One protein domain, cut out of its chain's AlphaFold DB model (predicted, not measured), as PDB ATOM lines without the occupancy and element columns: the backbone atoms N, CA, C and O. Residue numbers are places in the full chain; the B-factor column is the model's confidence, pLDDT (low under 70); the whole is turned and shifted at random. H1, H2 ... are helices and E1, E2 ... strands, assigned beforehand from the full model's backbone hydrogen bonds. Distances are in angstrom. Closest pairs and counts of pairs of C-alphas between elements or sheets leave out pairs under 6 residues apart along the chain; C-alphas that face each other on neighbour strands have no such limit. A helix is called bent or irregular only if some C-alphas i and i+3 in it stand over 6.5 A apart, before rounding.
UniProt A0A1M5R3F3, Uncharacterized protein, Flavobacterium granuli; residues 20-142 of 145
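Overview. This is residues 20 to 142 of the 145 residues of an uncharacterized protein of Flavobacterium granuli (UniProt A0A1M5R3F3). A strongly twisted sheet of three strands has one long helix, H1, packed slantwise over one face, making two layers, a sheet with a helix on one face. The short helices H2, H3 and H4 follow H1 with loops between them, and H5 lies far out, beyond one end of E2 and E3. The 123 printed residues hold H1 H2 H3 H4 E1 E2 H5 E3 along the chain, a mixed class; the antiparallel sheet runs E1 E2 E3. The whole is compact, with a radius of gyration of the C-alphas of 14.9 A and spans of 45 by 38 by 22 A.

Along the chain. Find C-alpha 35 at (199.691, 180.777, 268.298); from there H1 runs 20.0 A to residue 48. Next come H2, residues 63 to 70, H3, 81 to 84, and H4, 90 to 96. E1, residues 98 to 108, spans 28.7 A and E2, 111 to 119, 26.3 A. H5, 125 to 130, is only just irregular: C-alphas 126 and 129 are 6.9 A apart. E3, 134 to 141, spans 22.7 A and ends at (208.504, 192.030, 271.849).

Arrangement. Look for the hairpin E1 and E2 at N 100 and O 117, 2.8 A, and for E2 and E3 at N 114 and O 138, 2.9 A. Residues 25 to 26 pair parallel with 100 to 101 of E1. H1 is on the sheet at a height of 8.5 A; its closest C-alpha pair with E1 is Ile 37 and Ile 104, 6.7 A. H3 and H4 only graze the sheet; H2 and H5 are not on it. In H1, H2 and H4 every O i to N i+4 pair is within hydrogen-bond range; H5 has 0 of 2, with 2 of 3 O i to N i+3 pairs, and H3 is too short for an O i to N i+4 pair.

Size, cuts and confidence. The farthest C-alphas, Thr 64 and Lys 125, are 45.5 A apart. The printed part has no cut; the link from H1 to H2 is long, 14 residues. No printed residue is under 70 in pLDDT.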
ATOM      1  N   GLN A  20     187.412 202.893 269.014       85.94
ATOM      2  CA  GLN A  20     187.842 202.635 267.649       85.94
ATOM      3  C   GLN A  20     187.616 201.142 267.382       85.94
ATOM      4  O   GLN A  20     187.800 200.327 268.285       85.94
ATOM      5  N   ASN A  21     187.163 200.790 266.176       89.31
ATOM      6  CA  ASN A  21     186.933 199.396 265.782       89.31
ATOM      7  C   ASN A  21     187.554 199.106 264.408       89.31
ATOM      8  O   ASN A  21     186.877 198.731 263.457       89.31
ATOM      9  N   SER A  22     188.856 199.346 264.299       92.50
ATOM     10  CA  SER A  22     189.675 198.912 263.177       92.50
ATOM     11  C   SER A  22     189.956 197.414 263.299       92.50
ATOM     12  O   SER A  22     190.487 196.940 264.310       92.50
ATOM     13  N   ILE A  23     189.586 196.662 262.267       95.50
ATOM     14  CA  ILE A  23     189.898 195.240 262.129       95.50
ATOM     15  C   ILE A  23     190.831 195.128 260.923       95.50
ATOM     16  O   ILE A  23     190.369 195.349 259.805       95.50
ATOM     17  N   PRO A  24     192.128 194.844 261.128       96.44
ATOM     18  CA  PRO A  24     193.055 194.710 260.016       96.44
ATOM     19  C   PRO A  24     192.736 193.473 259.188       96.44
ATOM     20  O   PRO A  24     192.615 192.375 259.732       96.44
ATOM     21  N   ASP A  25     192.681 193.633 257.872       97.12
ATOM     22  CA  ASP A  25     192.694 192.493 256.964       97.12
ATOM     23  C   ASP A  25     194.034 191.757 257.080       97.12
ATOM     24  O   ASP A  25     195.057 192.320 257.478       97.12
ATOM     25  N   ILE A  26     194.060 190.485 256.696       97.31
ATOM     26  CA  ILE A  26     195.259 189.650 256.782       97.31
ATOM     27  C   ILE A  26     195.576 189.104 255.392       97.31
ATOM     28  O   ILE A  26     194.699 188.616 254.681       97.31
ATOM     29  N   SER A  27     196.832 189.222 254.959       97.19
ATOM     30  CA  SER A  27     197.273 188.594 253.714       97.19
ATOM     31  C   SER A  27     197.441 187.080 253.886       97.19
ATOM     32  O   SER A  27     197.774 186.603 254.967       97.19
ATOM     33  N   ALA A  28     197.321 186.323 252.792       94.25
ATOM     34  CA  ALA A  28     197.535 184.872 252.798       94.25
ATOM     35  C   ALA A  28     198.951 184.441 253.243       94.25
ATOM     36  O   ALA A  28     199.175 183.267 253.510       94.25
ATOM     37  N   ARG A  29     199.918 185.371 253.321       92.00
ATOM     38  CA  ARG A  29     201.286 185.094 253.790       92.00
ATOM     39  C   ARG A  29     201.411 185.069 255.314       92.00
ATOM     40  O   ARG A  29     202.451 184.667 255.826       92.00
ATOM     41  N   VAL A  30     200.396 185.531 256.038       97.00
ATOM     42  CA  VAL A  30     200.405 185.577 257.501       97.00
ATOM     43  C   VAL A  30     199.687 184.342 258.031       97.00
ATOM     44  O   VAL A  30     198.462 184.253 258.012       97.00
ATOM     45  N   ASP A  31     200.471 183.388 258.520       95.06
ATOM     46  CA  ASP A  31     199.964 182.138 259.077       95.06
ATOM     47  C   ASP A  31     199.498 182.322 260.530       95.06
ATOM     48  O   ASP A  31     200.272 182.198 261.482       95.06
ATOM     49  N   THR A  32     198.212 182.627 260.700       93.69
ATOM     50  CA  THR A  32     197.571 182.792 262.014       93.69
ATOM     51  C   THR A  32     197.210 181.470 262.699       93.69
ATOM     52  O   THR A  32     196.672 181.501 263.808       93.69
ATOM     53  N   SER A  33     197.532 180.311 262.101       95.50
ATOM     54  CA  SER A  33     197.442 179.021 262.804       95.50
ATOM     55  C   SER A  33     198.514 178.898 263.895       95.50
ATOM     56  O   SER A  33     198.301 178.248 264.919       95.50
ATOM     57  N   LYS A  34     199.646 179.597 263.729       96.25
ATOM     58  CA  LYS A  34     200.698 179.713 264.741       96.25
ATOM     59  C   LYS A  34     200.234 180.624 265.874       96.25
ATOM     60  O   LYS A  34     200.027 181.821 265.669       96.25
ATOM     61  N   VAL A  35     200.162 180.074 267.087       96.00
ATOM     62  CA  VAL A  35     199.691 180.777 268.298       96.00
ATOM     63  C   VAL A  35     200.381 182.131 268.483       96.00
ATOM     64  O   VAL A  35     199.708 183.144 268.635       96.00
ATOM     65  N   VAL A  36     201.711 182.178 268.365       95.69
ATOM     66  CA  VAL A  36     202.472 183.426 268.528       95.69
ATOM     67  C   VAL A  36     202.116 184.489 267.483       95.69
ATOM     68  O   VAL A  36     201.991 185.664 267.813       95.69
ATOM     69  N   ILE A  37     201.886 184.092 266.228       97.50
ATOM     70  CA  ILE A  37     201.500 185.017 265.155       97.50
ATOM     71  C   ILE A  37     200.092 185.562 265.409       97.50
ATOM     72  O   ILE A  37     199.849 186.757 265.235       97.50
ATOM     73  N   LYS A  38     199.179 184.710 265.890       97.75
ATOM     74  CA  LYS A  38     197.826 185.106 266.293       97.75
ATOM     75  C   LYS A  38     197.839 186.100 267.461       97.75
ATOM     76  O   LYS A  38     197.111 187.089 267.420       97.75
ATOM     77  N   GLU A  39     198.679 185.879 268.470       97.06
ATOM     78  CA  GLU A  39     198.862 186.810 269.592       97.06
ATOM     79  C   GLU A  39     199.373 188.176 269.125       97.06
ATOM     80  O   GLU A  39     198.815 189.201 269.511       97.06
ATOM     81  N   ILE A  40     200.378 188.206 268.242       97.75
ATOM     82  CA  ILE A  40     200.918 189.455 267.681       97.75
ATOM     83  C   ILE A  40     199.853 190.193 266.870       97.75
ATOM     84  O   ILE A  40     199.713 191.409 266.998       97.75
ATOM     85  N   TYR A  41     199.069 189.473 266.064       98.00
ATOM     86  CA  TYR A  41     197.941 190.056 265.344       98.00
ATOM     87  C   TYR A  41     196.923 190.691 266.305       98.00
ATOM     88  O   TYR A  41     196.483 191.818 266.080       98.00
ATOM     89  N   HIS A  42     196.577 190.011 267.403       97.25
ATOM     90  CA  HIS A  42     195.663 190.558 268.407       97.25
ATOM     91  C   HIS A  42     196.249 191.766 269.144       97.25
ATOM     92  O   HIS A  42     195.542 192.760 269.306       97.25
ATOM     93  N   LEU A  43     197.530 191.729 269.520       96.94
ATOM     94  CA  LEU A  43     198.236 192.876 270.096       96.94
ATOM     95  C   LEU A  43     198.190 194.076 269.145       96.94
ATOM     96  O   LEU A  43     197.853 195.186 269.553       96.94
ATOM     97  N   TYR A  44     198.461 193.851 267.861       97.44
ATOM     98  CA  TYR A  44     198.427 194.903 266.856       97.44
ATOM     99  C   TYR A  44     197.019 195.465 266.638       97.44
ATOM    100  O   TYR A  44     196.839 196.683 266.613       97.44
ATOM    101  N   LYS A  45     196.001 194.598 266.558       97.25
ATOM    102  CA  LYS A  45     194.595 195.014 266.524       97.25
ATOM    103  C   LYS A  45     194.259 195.878 267.741       97.25
ATOM    104  O   LYS A  45     193.641 196.928 267.587       97.25
ATOM    105  N   ASN A  46     194.662 195.469 268.940       96.56
ATOM    106  CA  ASN A  46     194.403 196.233 270.159       96.56
ATOM    107  C   ASN A  46     195.105 197.593 270.118       96.56
ATOM    108  O   ASN A  46     194.469 198.607 270.400       96.56
ATOM    109  N   TYR A  47     196.365 197.639 269.685       95.06
ATOM    110  CA  TYR A  47     197.112 198.881 269.490       95.06
ATOM    111  C   TYR A  47     196.396 199.844 268.527       95.06
ATOM    112  O   TYR A  47     196.189 201.006 268.885       95.06
ATOM    113  N   LEU A  48     195.941 199.367 267.360       95.06
ATOM    114  CA  LEU A  48     195.204 200.192 266.395       95.06
ATOM    115  C   LEU A  48     193.885 200.720 266.952       95.06
ATOM    116  O   LEU A  48     193.432 201.761 266.507       95.06
ATOM    117  N   ASN A  49     193.277 200.028 267.917       94.88
ATOM    118  CA  ASN A  49     192.048 200.463 268.586       94.88
ATOM    119  C   ASN A  49     192.294 201.280 269.861       94.88
ATOM    120  O   ASN A  49     191.356 201.702 270.535       94.88
ATOM    121  N   SER A  50     193.562 201.531 270.176       93.12
ATOM    122  CA  SER A  50     194.007 202.250 271.363       93.12
ATOM    123  C   SER A  50     194.505 203.652 271.002       93.12
ATOM    124  O   SER A  50     195.493 204.113 271.565       93.12
ATOM    125  N   LYS A  51     193.857 204.352 270.059       92.25
ATOM    126  CA  LYS A  51     194.175 205.750 269.688       92.25
ATOM    127  C   LYS A  51     195.684 206.000 269.499       92.25
ATOM    128  O   LYS A  51     196.285 206.767 270.261       92.25
ATOM    129  N   PRO A  52     196.323 205.339 268.521       92.19
ATOM    130  CA  PRO A  52     197.773 205.414 268.323       92.19
ATOM    131  C   PRO A  52     198.303 206.825 267.992       92.19
ATOM    132  O   PRO A  52     199.504 207.065 268.053       92.19
ATOM    133  N   ASP A  53     197.418 207.769 267.676       91.44
ATOM    134  CA  ASP A  53     197.688 209.187 267.422       91.44
ATOM    135  C   ASP A  53     197.775 210.060 268.690       91.44
ATOM    136  O   ASP A  53     198.033 211.263 268.601       91.44
ATOM    137  N   SER A  54     197.558 209.487 269.874       88.88
ATOM    138  CA  SER A  54     197.515 210.213 271.151       88.88
ATOM    139  C   SER A  54     198.808 210.070 271.971       88.88
ATOM    140  O   SER A  54     199.523 209.079 271.870       88.88
ATOM    141  N   ILE A  55     199.091 211.051 272.836       87.25
ATOM    142  CA  ILE A  55     200.251 211.072 273.751       87.25
ATOM    143  C   ILE A  55     199.856 210.637 275.176       87.25
ATOM    144  O   ILE A  55     199.762 211.448 276.093       87.25
ATOM    145  N   TYR A  56     199.586 209.346 275.367       88.94
ATOM    146  CA  TYR A  56     199.221 208.748 276.661       88.94
ATOM    147  C   TYR A  56     199.886 207.376 276.826       88.94
ATOM    148  O   TYR A  56     200.369 206.827 275.846       88.94
ATOM    149  N   GLN A  57     199.899 206.793 278.028       86.31
ATOM    150  CA  GLN A  57     200.448 205.445 278.233       86.31
ATOM    151  C   GLN A  57     199.508 204.381 277.632       86.31
ATOM    152  O   GLN A  57     198.609 203.881 278.307       86.31
ATOM    153  N   ASN A  58     199.686 204.060 276.349       90.25
ATOM    154  CA  ASN A  58     198.948 202.989 275.681       90.25
ATOM    155  C   ASN A  58     199.392 201.623 276.243       90.25
ATOM    156  O   ASN A  58     200.590 201.335 276.208       90.25
ATOM    157  N   PRO A  59     198.463 200.762 276.699       91.56
ATOM    158  CA  PRO A  59     198.802 199.472 277.311       91.56
ATOM    159  C   PRO A  59     199.431 198.461 276.338       91.56
ATOM    160  O   PRO A  59     199.888 197.408 276.765       91.56
ATOM    161  N   ASN A  60     199.433 198.749 275.034       93.25
ATOM    162  CA  ASN A  60     200.030 197.891 274.011       93.25
ATOM    163  C   ASN A  60     201.446 198.338 273.607       93.25
ATOM    164  O   ASN A  60     202.033 197.753 272.696       93.25
ATOM    165  N   TRP A  61     201.981 199.401 274.214       91.94
ATOM    166  CA  TRP A  61     203.372 199.806 274.025       91.94
ATOM    167  C   TRP A  61     204.281 199.130 275.038       91.94
ATOM    168  O   TRP A  61     203.854 198.763 276.128       91.94
ATOM    169  N   ASN A  62     205.563 199.012 274.691       91.38
ATOM    170  CA  ASN A  62     206.561 198.644 275.680       91.38
ATOM    171  C   ASN A  62     206.605 199.723 276.772       91.38
ATOM    172  O   ASN A  62     206.824 200.900 276.479       91.38
ATOM    173  N   ASP A  63     206.403 199.324 278.026       90.62
ATOM    174  CA  ASP A  63     206.237 200.265 279.132       90.62
ATOM    175  C   ASP A  63     207.466 201.143 279.371       90.62
ATOM    176  O   ASP A  63     207.330 202.338 279.645       90.62
ATOM    177  N   THR A  64     208.662 200.565 279.259       90.50
ATOM    178  CA  THR A  64     209.926 201.290 279.433       90.50
ATOM    179  C   THR A  64     210.110 202.328 278.331       90.50
ATOM    180  O   THR A  64     210.387 203.495 278.618       90.50
ATOM    181  N   GLU A  65     209.895 201.930 277.076       88.94
ATOM    182  CA  GLU A  65     209.998 202.817 275.916       88.94
ATOM    183  C   GLU A  65     208.950 203.939 275.962       88.94
ATOM    184  O   GLU A  65     209.269 205.118 275.778       88.94
ATOM    185  N   ALA A  66     207.702 203.593 276.285       91.12
ATOM    186  CA  ALA A  66     206.612 204.550 276.391       91.12
ATOM    187  C   ALA A  66     206.883 205.601 277.474       91.12
ATOM    188  O   ALA A  66     206.773 206.798 277.202       91.12
ATOM    189  N   LYS A  67     207.325 205.186 278.671       91.12
ATOM    190  CA  LYS A  67     207.689 206.113 279.758       91.12
ATOM    191  C   LYS A  67     208.797 207.077 279.341       91.12
ATOM    192  O   LYS A  67     208.726 208.263 279.667       91.12
ATOM    193  N   TYR A  68     209.803 206.584 278.617       89.81
ATOM    194  CA  TYR A  68     210.912 207.406 278.141       89.81
ATOM    195  C   TYR A  68     210.438 208.508 277.182       89.81
ATOM    196  O   TYR A  68     210.681 209.690 277.437       89.81
ATOM    197  N   TYR A  69     209.712 208.156 276.117       87.69
ATOM    198  CA  TYR A  69     209.303 209.138 275.105       87.69
ATOM    199  C   TYR A  69     208.202 210.089 275.591       87.69
ATOM    200  O   TYR A  69     208.249 211.293 275.309       87.69
ATOM    201  N   LEU A  70     207.251 209.584 276.383       89.50
ATOM    202  CA  LEU A  70     206.152 210.391 276.918       89.50
ATOM    203  C   LEU A  70     206.609 211.402 277.976       89.50
ATOM    204  O   LEU A  70     205.886 212.370 278.218       89.50
ATOM    205  N   LYS A  71     207.811 211.254 278.556       88.50
ATOM    206  CA  LYS A  71     208.377 212.223 279.514       88.50
ATOM    207  C   LYS A  71     208.395 213.648 278.955       88.50
ATOM    208  O   LYS A  71     208.097 214.594 279.676       88.50
ATOM    209  N   SER A  72     208.723 213.790 277.670       81.50
ATOM    210  CA  SER A  72     208.764 215.092 276.990       81.50
ATOM    211  C   SER A  72     207.377 215.655 276.675       81.50
ATOM    212  O   SER A  72     207.242 216.857 276.482       81.50
ATOM    213  N   LYS A  73     206.356 214.791 276.569       78.44
ATOM    214  CA  LYS A  73     205.025 215.083 275.998       78.44
ATOM    215  C   LYS A  73     205.039 215.715 274.594       78.44
ATOM    216  O   LYS A  73     203.993 216.137 274.117       78.44
ATOM    217  N   MET A  74     206.191 215.767 273.924       75.25
ATOM    218  CA  MET A  74     206.347 216.370 272.594       75.25
ATOM    219  C   MET A  74     206.359 215.326 271.476       75.25
ATOM    220  O   MET A  74     206.102 215.649 270.322       75.25
ATOM    221  N   VAL A  75     206.667 214.072 271.810       79.69
ATOM    222  CA  VAL A  75     206.900 213.000 270.840       79.69
ATOM    223  C   VAL A  75     205.943 211.841 271.103       79.69
ATOM    224  O   VAL A  75     205.833 211.360 272.230       79.69
ATOM    225  N   ARG A  76     205.269 211.372 270.046       85.50
ATOM    226  CA  ARG A  76     204.508 210.114 270.068       85.50
ATOM    227  C   ARG A  76     205.468 208.922 270.095       85.50
ATOM    228  O   ARG A  76     206.491 208.952 269.410       85.50
ATOM    229  N   VAL A  77     205.117 207.885 270.861       89.00
ATOM    230  CA  VAL A  77     205.906 206.641 270.977       89.00
ATOM    231  C   VAL A  77     206.008 205.956 269.617       89.00
ATOM    232  O   VAL A  77     207.106 205.681 269.142       89.00
ATOM    233  N   ASP A  78     204.874 205.776 268.936       90.50
ATOM    234  CA  ASP A  78     204.901 205.421 267.523       90.50
ATOM    235  C   ASP A  78     205.294 206.644 266.684       90.50
ATOM    236  O   ASP A  78     204.577 207.642 266.598       90.50
ATOM    237  N   ARG A  79     206.454 206.562 266.037       86.75
ATOM    238  CA  ARG A  79     206.960 207.633 265.183       86.75
ATOM    239  C   ARG A  79     206.228 207.713 263.847       86.75
ATOM    240  O   ARG A  79     206.153 208.817 263.309       86.75
ATOM    241  N   ALA A  80     205.671 206.609 263.340       89.81
ATOM    242  CA  ALA A  80     204.873 206.615 262.113       89.81
ATOM    243  C   ALA A  80     203.587 207.425 262.310       89.81
ATOM    244  O   ALA A  80     203.219 208.218 261.443       89.81
ATOM    245  N   ALA A  81     202.983 207.335 263.499       89.62
ATOM    246  CA  ALA A  81     201.833 208.141 263.893       89.62
ATOM    247  C   ALA A  81     202.057 209.654 263.728       89.62
ATOM    248  O   ALA A  81     201.093 210.380 263.500       89.62
ATOM    249  N   ASN A  82     203.295 210.161 263.828       86.62
ATOM    250  CA  ASN A  82     203.580 211.587 263.615       86.62
ATOM    251  C   ASN A  82     203.367 212.037 262.167       86.62
ATOM    252  O   ASN A  82     203.160 213.224 261.968       86.62
ATOM    253  N   LEU A  83     203.437 211.127 261.191       89.19
ATOM    254  CA  LEU A  83     203.237 211.414 259.765       89.19
ATOM    255  C   LEU A  83     201.858 210.945 259.291       89.19
ATOM    256  O   LEU A  83     201.131 211.694 258.647       89.19
ATOM    257  N   MET A  84     201.459 209.737 259.690       93.00
ATOM    258  CA  MET A  84     200.185 209.140 259.278       93.00
ATOM    259  C   MET A  84     198.970 209.947 259.741       93.00
ATOM    260  O   MET A  84     197.969 210.031 259.040       93.00
ATOM    261  N   PHE A  85     199.051 210.559 260.925       91.56
ATOM    262  CA  PHE A  85     197.924 211.249 261.554       91.56
ATOM    263  C   PHE A  85     198.127 212.769 261.628       91.56
ATOM    264  O   PHE A  85     197.652 213.409 262.566       91.56
ATOM    265  N   VAL A  86     198.884 213.358 260.690       87.44
ATOM    266  CA  VAL A  86     199.103 214.822 260.642       87.44
ATOM    267  C   VAL A  86     197.800 215.551 260.335       87.44
ATOM    268  O   VAL A  86     197.452 216.514 261.012       87.44
ATOM    269  N   TYR A  87     197.072 215.074 259.325       87.62
ATOM    270  CA  TYR A  87     195.882 215.746 258.793       87.62
ATOM    271  C   TYR A  87     194.564 215.092 259.231       87.62
ATOM    272  O   TYR A  87     193.487 215.558 258.873       87.62
ATOM    273  N   SER A  88     194.630 213.998 259.994       90.56
ATOM    274  CA  SER A  88     193.462 213.242 260.444       90.56
ATOM    275  C   SER A  88     193.785 212.475 261.721       90.56
ATOM    276  O   SER A  88     194.897 211.981 261.880       90.56
ATOM    277  N   ASN A  89     192.818 212.348 262.631       92.94
ATOM    278  CA  ASN A  89     192.969 211.474 263.796       92.94
ATOM    279  C   ASN A  89     192.908 209.994 263.381       92.94
ATOM    280  O   ASN A  89     192.366 209.651 262.328       92.94
ATOM    281  N   SER A  90     193.413 209.102 264.232       94.19
ATOM    282  CA  SER A  90     193.508 207.671 263.915       94.19
ATOM    283  C   SER A  90     192.149 207.034 263.608       94.19
ATOM    284  O   SER A  90     192.052 206.153 262.753       94.19
ATOM    285  N   LYS A  91     191.072 207.488 264.264       93.44
ATOM    286  CA  LYS A  91     189.712 206.976 264.035       93.44
ATOM    287  C   LYS A  91     189.246 207.277 262.612       93.44
ATOM    288  O   LYS A  91     188.785 206.375 261.923       93.44
ATOM    289  N   ASN A  92     189.366 208.527 262.182       92.94
ATOM    290  CA  ASN A  92     188.961 208.952 260.845       92.94
ATOM    291  C   ASN A  92     189.890 208.369 259.779       92.94
ATOM    292  O   ASN A  92     189.413 207.903 258.749       92.94
ATOM    293  N   TYR A  93     191.195 208.334 260.054       94.31
ATOM    294  CA  TYR A  93     192.187 207.752 259.158       94.31
ATOM    295  C   TYR A  93     191.866 206.283 258.840       94.31
ATOM    296  O   TYR A  93     191.782 205.928 257.668       94.31
ATOM    297  N   PHE A  94     191.596 205.440 259.847       93.62
ATOM    298  CA  PHE A  94     191.294 204.018 259.606       93.62
ATOM    299  C   PHE A  94     189.926 203.757 258.964       93.62
ATOM    300  O   PHE A  94     189.695 202.646 258.492       93.62
ATOM    301  N   THR A  95     189.023 204.742 258.928       90.44
ATOM    302  CA  THR A  95     187.772 204.637 258.156       90.44
ATOM    303  C   THR A  95     188.037 204.734 256.653       90.44
ATOM    304  O   THR A  95     187.342 204.096 255.869       90.44
ATOM    305  N   TYR A  96     189.031 205.529 256.250       89.69
ATOM    306  CA  TYR A  96     189.353 205.760 254.842       89.69
ATOM    307  C   TYR A  96     190.445 204.810 254.337       89.69
ATOM    308  O   TYR A  96     190.287 204.167 253.299       89.69
ATOM    309  N   TYR A  97     191.528 204.669 255.105       92.94
ATOM    310  CA  TYR A  97     192.636 203.775 254.797       92.94
ATOM    311  C   TYR A  97     192.535 202.492 255.617       92.94
ATOM    312  O   TYR A  97     192.964 202.417 256.774       92.94
ATOM    313  N   VAL A  98     191.973 201.463 254.991       93.06
ATOM    314  CA  VAL A  98     191.836 200.134 255.582       93.06
ATOM    315  C   VAL A  98     193.222 199.516 255.737       93.06
ATOM    316  O   VAL A  98     194.049 199.536 254.823       93.06
ATOM    317  N   SER A  99     193.479 198.975 256.925       96.56
ATOM    318  CA  SER A  99     194.745 198.322 257.236       96.56
ATOM    319  C   SER A  99     194.731 196.864 256.782       96.56
ATOM    320  O   SER A  99     193.756 196.148 256.999       96.56
ATOM    321  N   LYS A 100     195.828 196.408 256.175       97.75
ATOM    322  CA  LYS A 100     196.052 194.999 255.837       97.75
ATOM    323  C   LYS A 100     197.436 194.561 256.290       97.75
ATOM    324  O   LYS A 100     198.450 195.101 255.847       97.75
ATOM    325  N   VAL A 101     197.494 193.559 257.159       98.56
ATOM    326  CA  VAL A 101     198.745 192.951 257.607       98.56
ATOM    327  C   VAL A 101     199.321 192.132 256.459       98.56
ATOM    328  O   VAL A 101     198.747 191.133 256.018       98.56
ATOM    329  N   LEU A 102     200.466 192.574 255.952       98.44
ATOM    330  CA  LEU A 102     201.163 191.919 254.855       98.44
ATOM    331  C   LEU A 102     202.002 190.747 255.349       98.44
ATOM    332  O   LEU A 102     202.065 189.723 254.671       98.44
ATOM    333  N   GLN A 103     202.652 190.910 256.500       98.19
ATOM    334  CA  GLN A 103     203.674 189.990 256.976       98.19
ATOM    335  C   GLN A 103     203.844 190.102 258.496       98.19
ATOM    336  O   GLN A 103     203.821 191.211 259.037       98.19
ATOM    337  N   ILE A 104     204.048 188.962 259.160       98.25
ATOM    338  CA  ILE A 104     204.504 188.874 260.553       98.25
ATOM    339  C   ILE A 104     205.632 187.843 260.596       98.25
ATOM    340  O   ILE A 104     205.383 186.671 260.322       98.25
ATOM    341  N   ASP A 105     206.846 188.259 260.960       96.94
ATOM    342  CA  ASP A 105     208.000 187.350 261.050       96.94
ATOM    343  C   ASP A 105     208.728 187.489 262.378       96.94
ATOM    344  O   ASP A 105     208.827 188.586 262.928       96.94
ATOM    345  N   SER A 106     209.325 186.391 262.841       96.25
ATOM    346  CA  SER A 106     210.378 186.460 263.853       96.25
ATOM    347  C   SER A 106     211.626 187.088 263.233       96.25
ATOM    348  O   SER A 106     212.069 186.674 262.164       96.25
ATOM    349  N   VAL A 107     212.176 188.098 263.901       97.31
ATOM    350  CA  VAL A 107     213.427 188.766 263.494       97.31
ATOM    351  C   VAL A 107     214.555 188.539 264.498       97.31
ATOM    352  O   VAL A 107     215.720 188.738 264.170       97.31
ATOM    353  N   SER A 108     214.219 188.116 265.718       95.88
ATOM    354  CA  SER A 108     215.145 187.590 266.721       95.88
ATOM    355  C   SER A 108     214.372 186.775 267.762       95.88
ATOM    356  O   SER A 108     213.139 186.686 267.713       95.88
ATOM    357  N   ILE A 109     215.084 186.221 268.746       93.69
ATOM    358  CA  ILE A 109     214.467 185.611 269.931       93.69
ATOM    359  C   ILE A 109     213.511 186.628 270.562       93.69
ATOM    360  O   ILE A 109     213.890 187.779 270.784       93.69
ATOM    361  N   ASN A 110     212.264 186.204 270.794       93.81
ATOM    362  CA  ASN A 110     211.193 187.004 271.397       93.81
ATOM    363  C   ASN A 110     210.884 188.344 270.709       93.81
ATOM    364  O   ASN A 110     210.218 189.191 271.301       93.81
ATOM    365  N   ARG A 111     211.303 188.536 269.452       96.31
ATOM    366  CA  ARG A 111     211.029 189.756 268.689       96.31
ATOM    367  C   ARG A 111     210.460 189.426 267.327       96.31
ATOM    368  O   ARG A 111     211.029 188.646 266.559       96.31
ATOM    369  N   TYR A 112     209.377 190.108 267.006       97.81
ATOM    370  CA  TYR A 112     208.643 189.917 265.773       97.81
ATOM    371  C   TYR A 112     208.431 191.256 265.092       97.81
ATOM    372  O   TYR A 112     208.176 192.259 265.756       97.81
ATOM    373  N   GLN A 113     208.546 191.283 263.771       97.81
ATOM    374  CA  GLN A 113     208.142 192.435 262.978       97.81
ATOM    375  C   GLN A 113     206.732 192.217 262.444       97.81
ATOM    376  O   GLN A 113     206.387 191.106 262.050       97.81
ATOM    377  N   ILE A 114     205.950 193.287 262.373       98.12
ATOM    378  CA  ILE A 114     204.672 193.326 261.669       98.12
ATOM    379  C   ILE A 114     204.723 194.419 260.606       98.12
ATOM    380  O   ILE A 114     205.057 195.569 260.901       98.12
ATOM    381  N   LYS A 115     204.423 194.049 259.357       98.31
ATOM    382  CA  LYS A 115     204.301 194.985 258.234       98.31
ATOM    383  C   LYS A 115     202.840 195.137 257.845       98.31
ATOM    384  O   LYS A 115     202.186 194.139 257.533       98.31
ATOM    385  N   THR A 116     202.368 196.373 257.783       98.12
ATOM    386  CA  THR A 116     200.968 196.686 257.482       98.12
ATOM    387  C   THR A 116     200.895 197.749 256.403       98.12
ATOM    388  O   THR A 116     201.591 198.757 256.480       98.12
ATOM    389  N   ILE A 117     200.050 197.524 255.404       97.38
ATOM    390  CA  ILE A 117     199.703 198.517 254.386       97.38
ATOM    391  C   ILE A 117     198.390 199.197 254.770       97.38
ATOM    392  O   ILE A 117     197.480 198.539 255.274       97.38
ATOM    393  N   PHE A 118     198.294 200.499 254.526       96.00
ATOM    394  CA  PHE A 118     197.089 201.299 254.717       96.00
ATOM    395  C   PHE A 118     196.654 201.829 253.357       96.00
ATOM    396  O   PHE A 118     197.332 202.673 252.767       96.00
ATOM    397  N   ALA A 119     195.555 201.290 252.839       94.12
ATOM    398  CA  ALA A 119     195.084 201.570 251.490       94.12
ATOM    399  C   ALA A 119     193.594 201.914 251.489       94.12
ATOM    400  O   ALA A 119     192.819 201.387 252.285       94.12
ATOM    401  N   ALA A 120     193.196 202.797 250.581       90.44
ATOM    402  CA  ALA A 120     191.804 203.151 250.363       90.44
ATOM    403  C   ALA A 120     191.269 202.343 249.182       90.44
ATOM    404  O   ALA A 120     191.972 202.121 248.195       90.44
ATOM    405  N   LYS A 121     190.006 201.914 249.253       83.75
ATOM    406  CA  LYS A 121     189.316 201.443 248.049       83.75
ATOM    407  C   LYS A 121     188.950 202.667 247.224       83.75
ATOM    408  O   LYS A 121     188.139 203.473 247.668       83.75
ATOM    409  N   CYS A 122     189.537 202.796 246.042       78.19
ATOM    410  CA  CYS A 122     189.202 203.881 245.139       78.19
ATOM    411  C   CYS A 122     188.165 203.411 244.116       78.19
ATOM    412  O   CYS A 122     188.430 202.500 243.335       78.19
ATOM    413  N   SER A 123     186.972 204.006 244.132       77.75
ATOM    414  CA  SER A 123     185.956 203.770 243.098       77.75
ATOM    415  C   SER A 123     186.315 204.442 241.771       77.75
ATOM    416  O   SER A 123     185.858 204.012 240.714       77.75
ATOM    417  N   GLU A 124     187.133 205.493 241.821       80.69
ATOM    418  CA  GLU A 124     187.564 206.276 240.669       80.69
ATOM    419  C   GLU A 124     188.954 205.820 240.211       80.69
ATOM    420  O   GLU A 124     189.954 206.036 240.892       80.69
ATOM    421  N   LYS A 125     189.032 205.204 239.028       79.50
ATOM    422  CA  LYS A 125     190.278 204.615 238.502       79.50
ATOM    423  C   LYS A 125     191.457 205.593 238.440       79.50
ATOM    424  O   LYS A 125     192.600 205.180 238.598       79.50
ATOM    425  N   GLU A 126     191.201 206.880 238.212       80.50
ATOM    426  CA  GLU A 126     192.256 207.899 238.138       80.50
ATOM    427  C   GLU A 126     193.038 208.035 239.452       80.50
ATOM    428  O   GLU A 126     194.252 208.267 239.433       80.50
ATOM    429  N   TYR A 127     192.359 207.839 240.584       76.69
ATOM    430  CA  TYR A 127     192.946 208.001 241.907       76.69
ATOM    431  C   TYR A 127     193.476 206.690 242.507       76.69
ATOM    432  O   TYR A 127     194.137 206.713 243.546       76.69
ATOM    433  N   GLU A 128     193.283 205.553 241.829       81.00
ATOM    434  CA  GLU A 128     193.793 204.242 242.255       81.00
ATOM    435  C   GLU A 128     195.327 204.232 242.397       81.00
ATOM    436  O   GLU A 128     195.872 203.580 243.281       81.00
ATOM    437  N   LYS A 129     196.041 205.030 241.595       81.56
ATOM    438  CA  LYS A 129     197.510 205.140 241.657       81.56
ATOM    439  C   LYS A 129     198.050 205.841 242.911       81.56
ATOM    440  O   LYS A 129     199.250 205.769 243.158       81.56
ATOM    441  N   PHE A 130     197.205 206.537 243.673       83.19
ATOM    442  CA  PHE A 130     197.607 207.248 244.894       83.19
ATOM    443  C   PHE A 130     197.383 206.418 246.167       83.19
ATOM    444  O   PHE A 130     197.444 206.953 247.270       83.19
ATOM    445  N   THR A 131     197.117 205.112 246.037       89.19
ATOM    446  CA  THR A 131     197.061 204.178 247.165       89.19
ATOM    447  C   THR A 131     198.132 203.084 247.007       89.19
ATOM    448  O   THR A 131     198.375 202.640 245.884       89.19
ATOM    449  N   PRO A 132     198.805 202.626 248.084       93.56
ATOM    450  CA  PRO A 132     198.585 202.945 249.500       93.56
ATOM    451  C   PRO A 132     199.084 204.331 249.918       93.56
ATOM    452  O   PRO A 132     199.970 204.887 249.283       93.56
ATOM    453  N   ASP A 133     198.557 204.831 251.037       93.25
ATOM    454  CA  ASP A 133     199.053 206.060 251.677       93.25
ATOM    455  C   ASP A 133     200.338 205.770 252.470       93.25
ATOM    456  O   ASP A 133     201.374 206.399 252.278       93.25
ATOM    457  N   TYR A 134     200.311 204.716 253.297       95.38
ATOM    458  CA  TYR A 134     201.469 204.300 254.089       95.38
ATOM    459  C   TYR A 134     201.642 202.783 254.146       95.38
ATOM    460  O   TYR A 134     200.685 202.006 254.133       95.38
ATOM    461  N   ILE A 135     202.900 202.370 254.311       96.25
ATOM    462  CA  ILE A 135     203.280 201.037 254.777       96.25
ATOM    463  C   ILE A 135     204.094 201.220 256.056       96.25
ATOM    464  O   ILE A 135     205.117 201.903 256.049       96.25
ATOM    465  N   THR A 136     203.662 200.601 257.152       96.75
ATOM    466  CA  THR A 136     204.388 200.640 258.423       96.75
ATOM    467  C   THR A 136     205.109 199.334 258.700       96.75
ATOM    468  O   THR A 136     204.749 198.266 258.199       96.75
ATOM    469  N   LYS A 137     206.149 199.437 259.528       96.44
ATOM    470  CA  LYS A 137     206.875 198.311 260.110       96.44
ATOM    471  C   LYS A 137     207.033 198.578 261.602       96.44
ATOM    472  O   LYS A 137     207.819 199.442 261.981       96.44
ATOM    473  N   LEU A 138     206.296 197.840 262.423       96.06
ATOM    474  CA  LEU A 138     206.390 197.899 263.884       96.06
ATOM    475  C   LEU A 138     206.962 196.593 264.430       96.06
ATOM    476  O   LEU A 138     207.033 195.588 263.718       96.06
ATOM    477  N   TYR A 139     207.378 196.610 265.695       96.69
ATOM    478  CA  TYR A 139     207.926 195.439 266.370       96.69
ATOM    479  C   TYR A 139     207.081 195.071 267.585       96.69
ATOM    480  O   TYR A 139     206.732 195.935 268.383       96.69
ATOM    481  N   ALA A 140     206.798 193.780 267.728       96.44
ATOM    482  CA  ALA A 140     206.281 193.187 268.950       96.44
ATOM    483  C   ALA A 140     207.427 192.474 269.672       96.44
ATOM    484  O   ALA A 140     208.224 191.768 269.045       96.44
ATOM    485  N   VAL A 141     207.507 192.664 270.985       94.31
ATOM    486  CA  VAL A 141     208.504 192.030 271.849       94.31
ATOM    487  C   VAL A 141     207.757 191.259 272.924       94.31
ATOM    488  O   VAL A 141     206.787 191.767 273.482       94.31
ATOM    489  N   ARG A 142     208.185 190.026 273.185       90.75
ATOM    490  CA  ARG A 142     207.727 189.255 274.338       90.75
ATOM    491  C   ARG A 142     208.736 189.449 275.461       90.75
ATOM    492  O   ARG A 142     209.922 189.188 275.256       90.75
TER     493      ARG A 142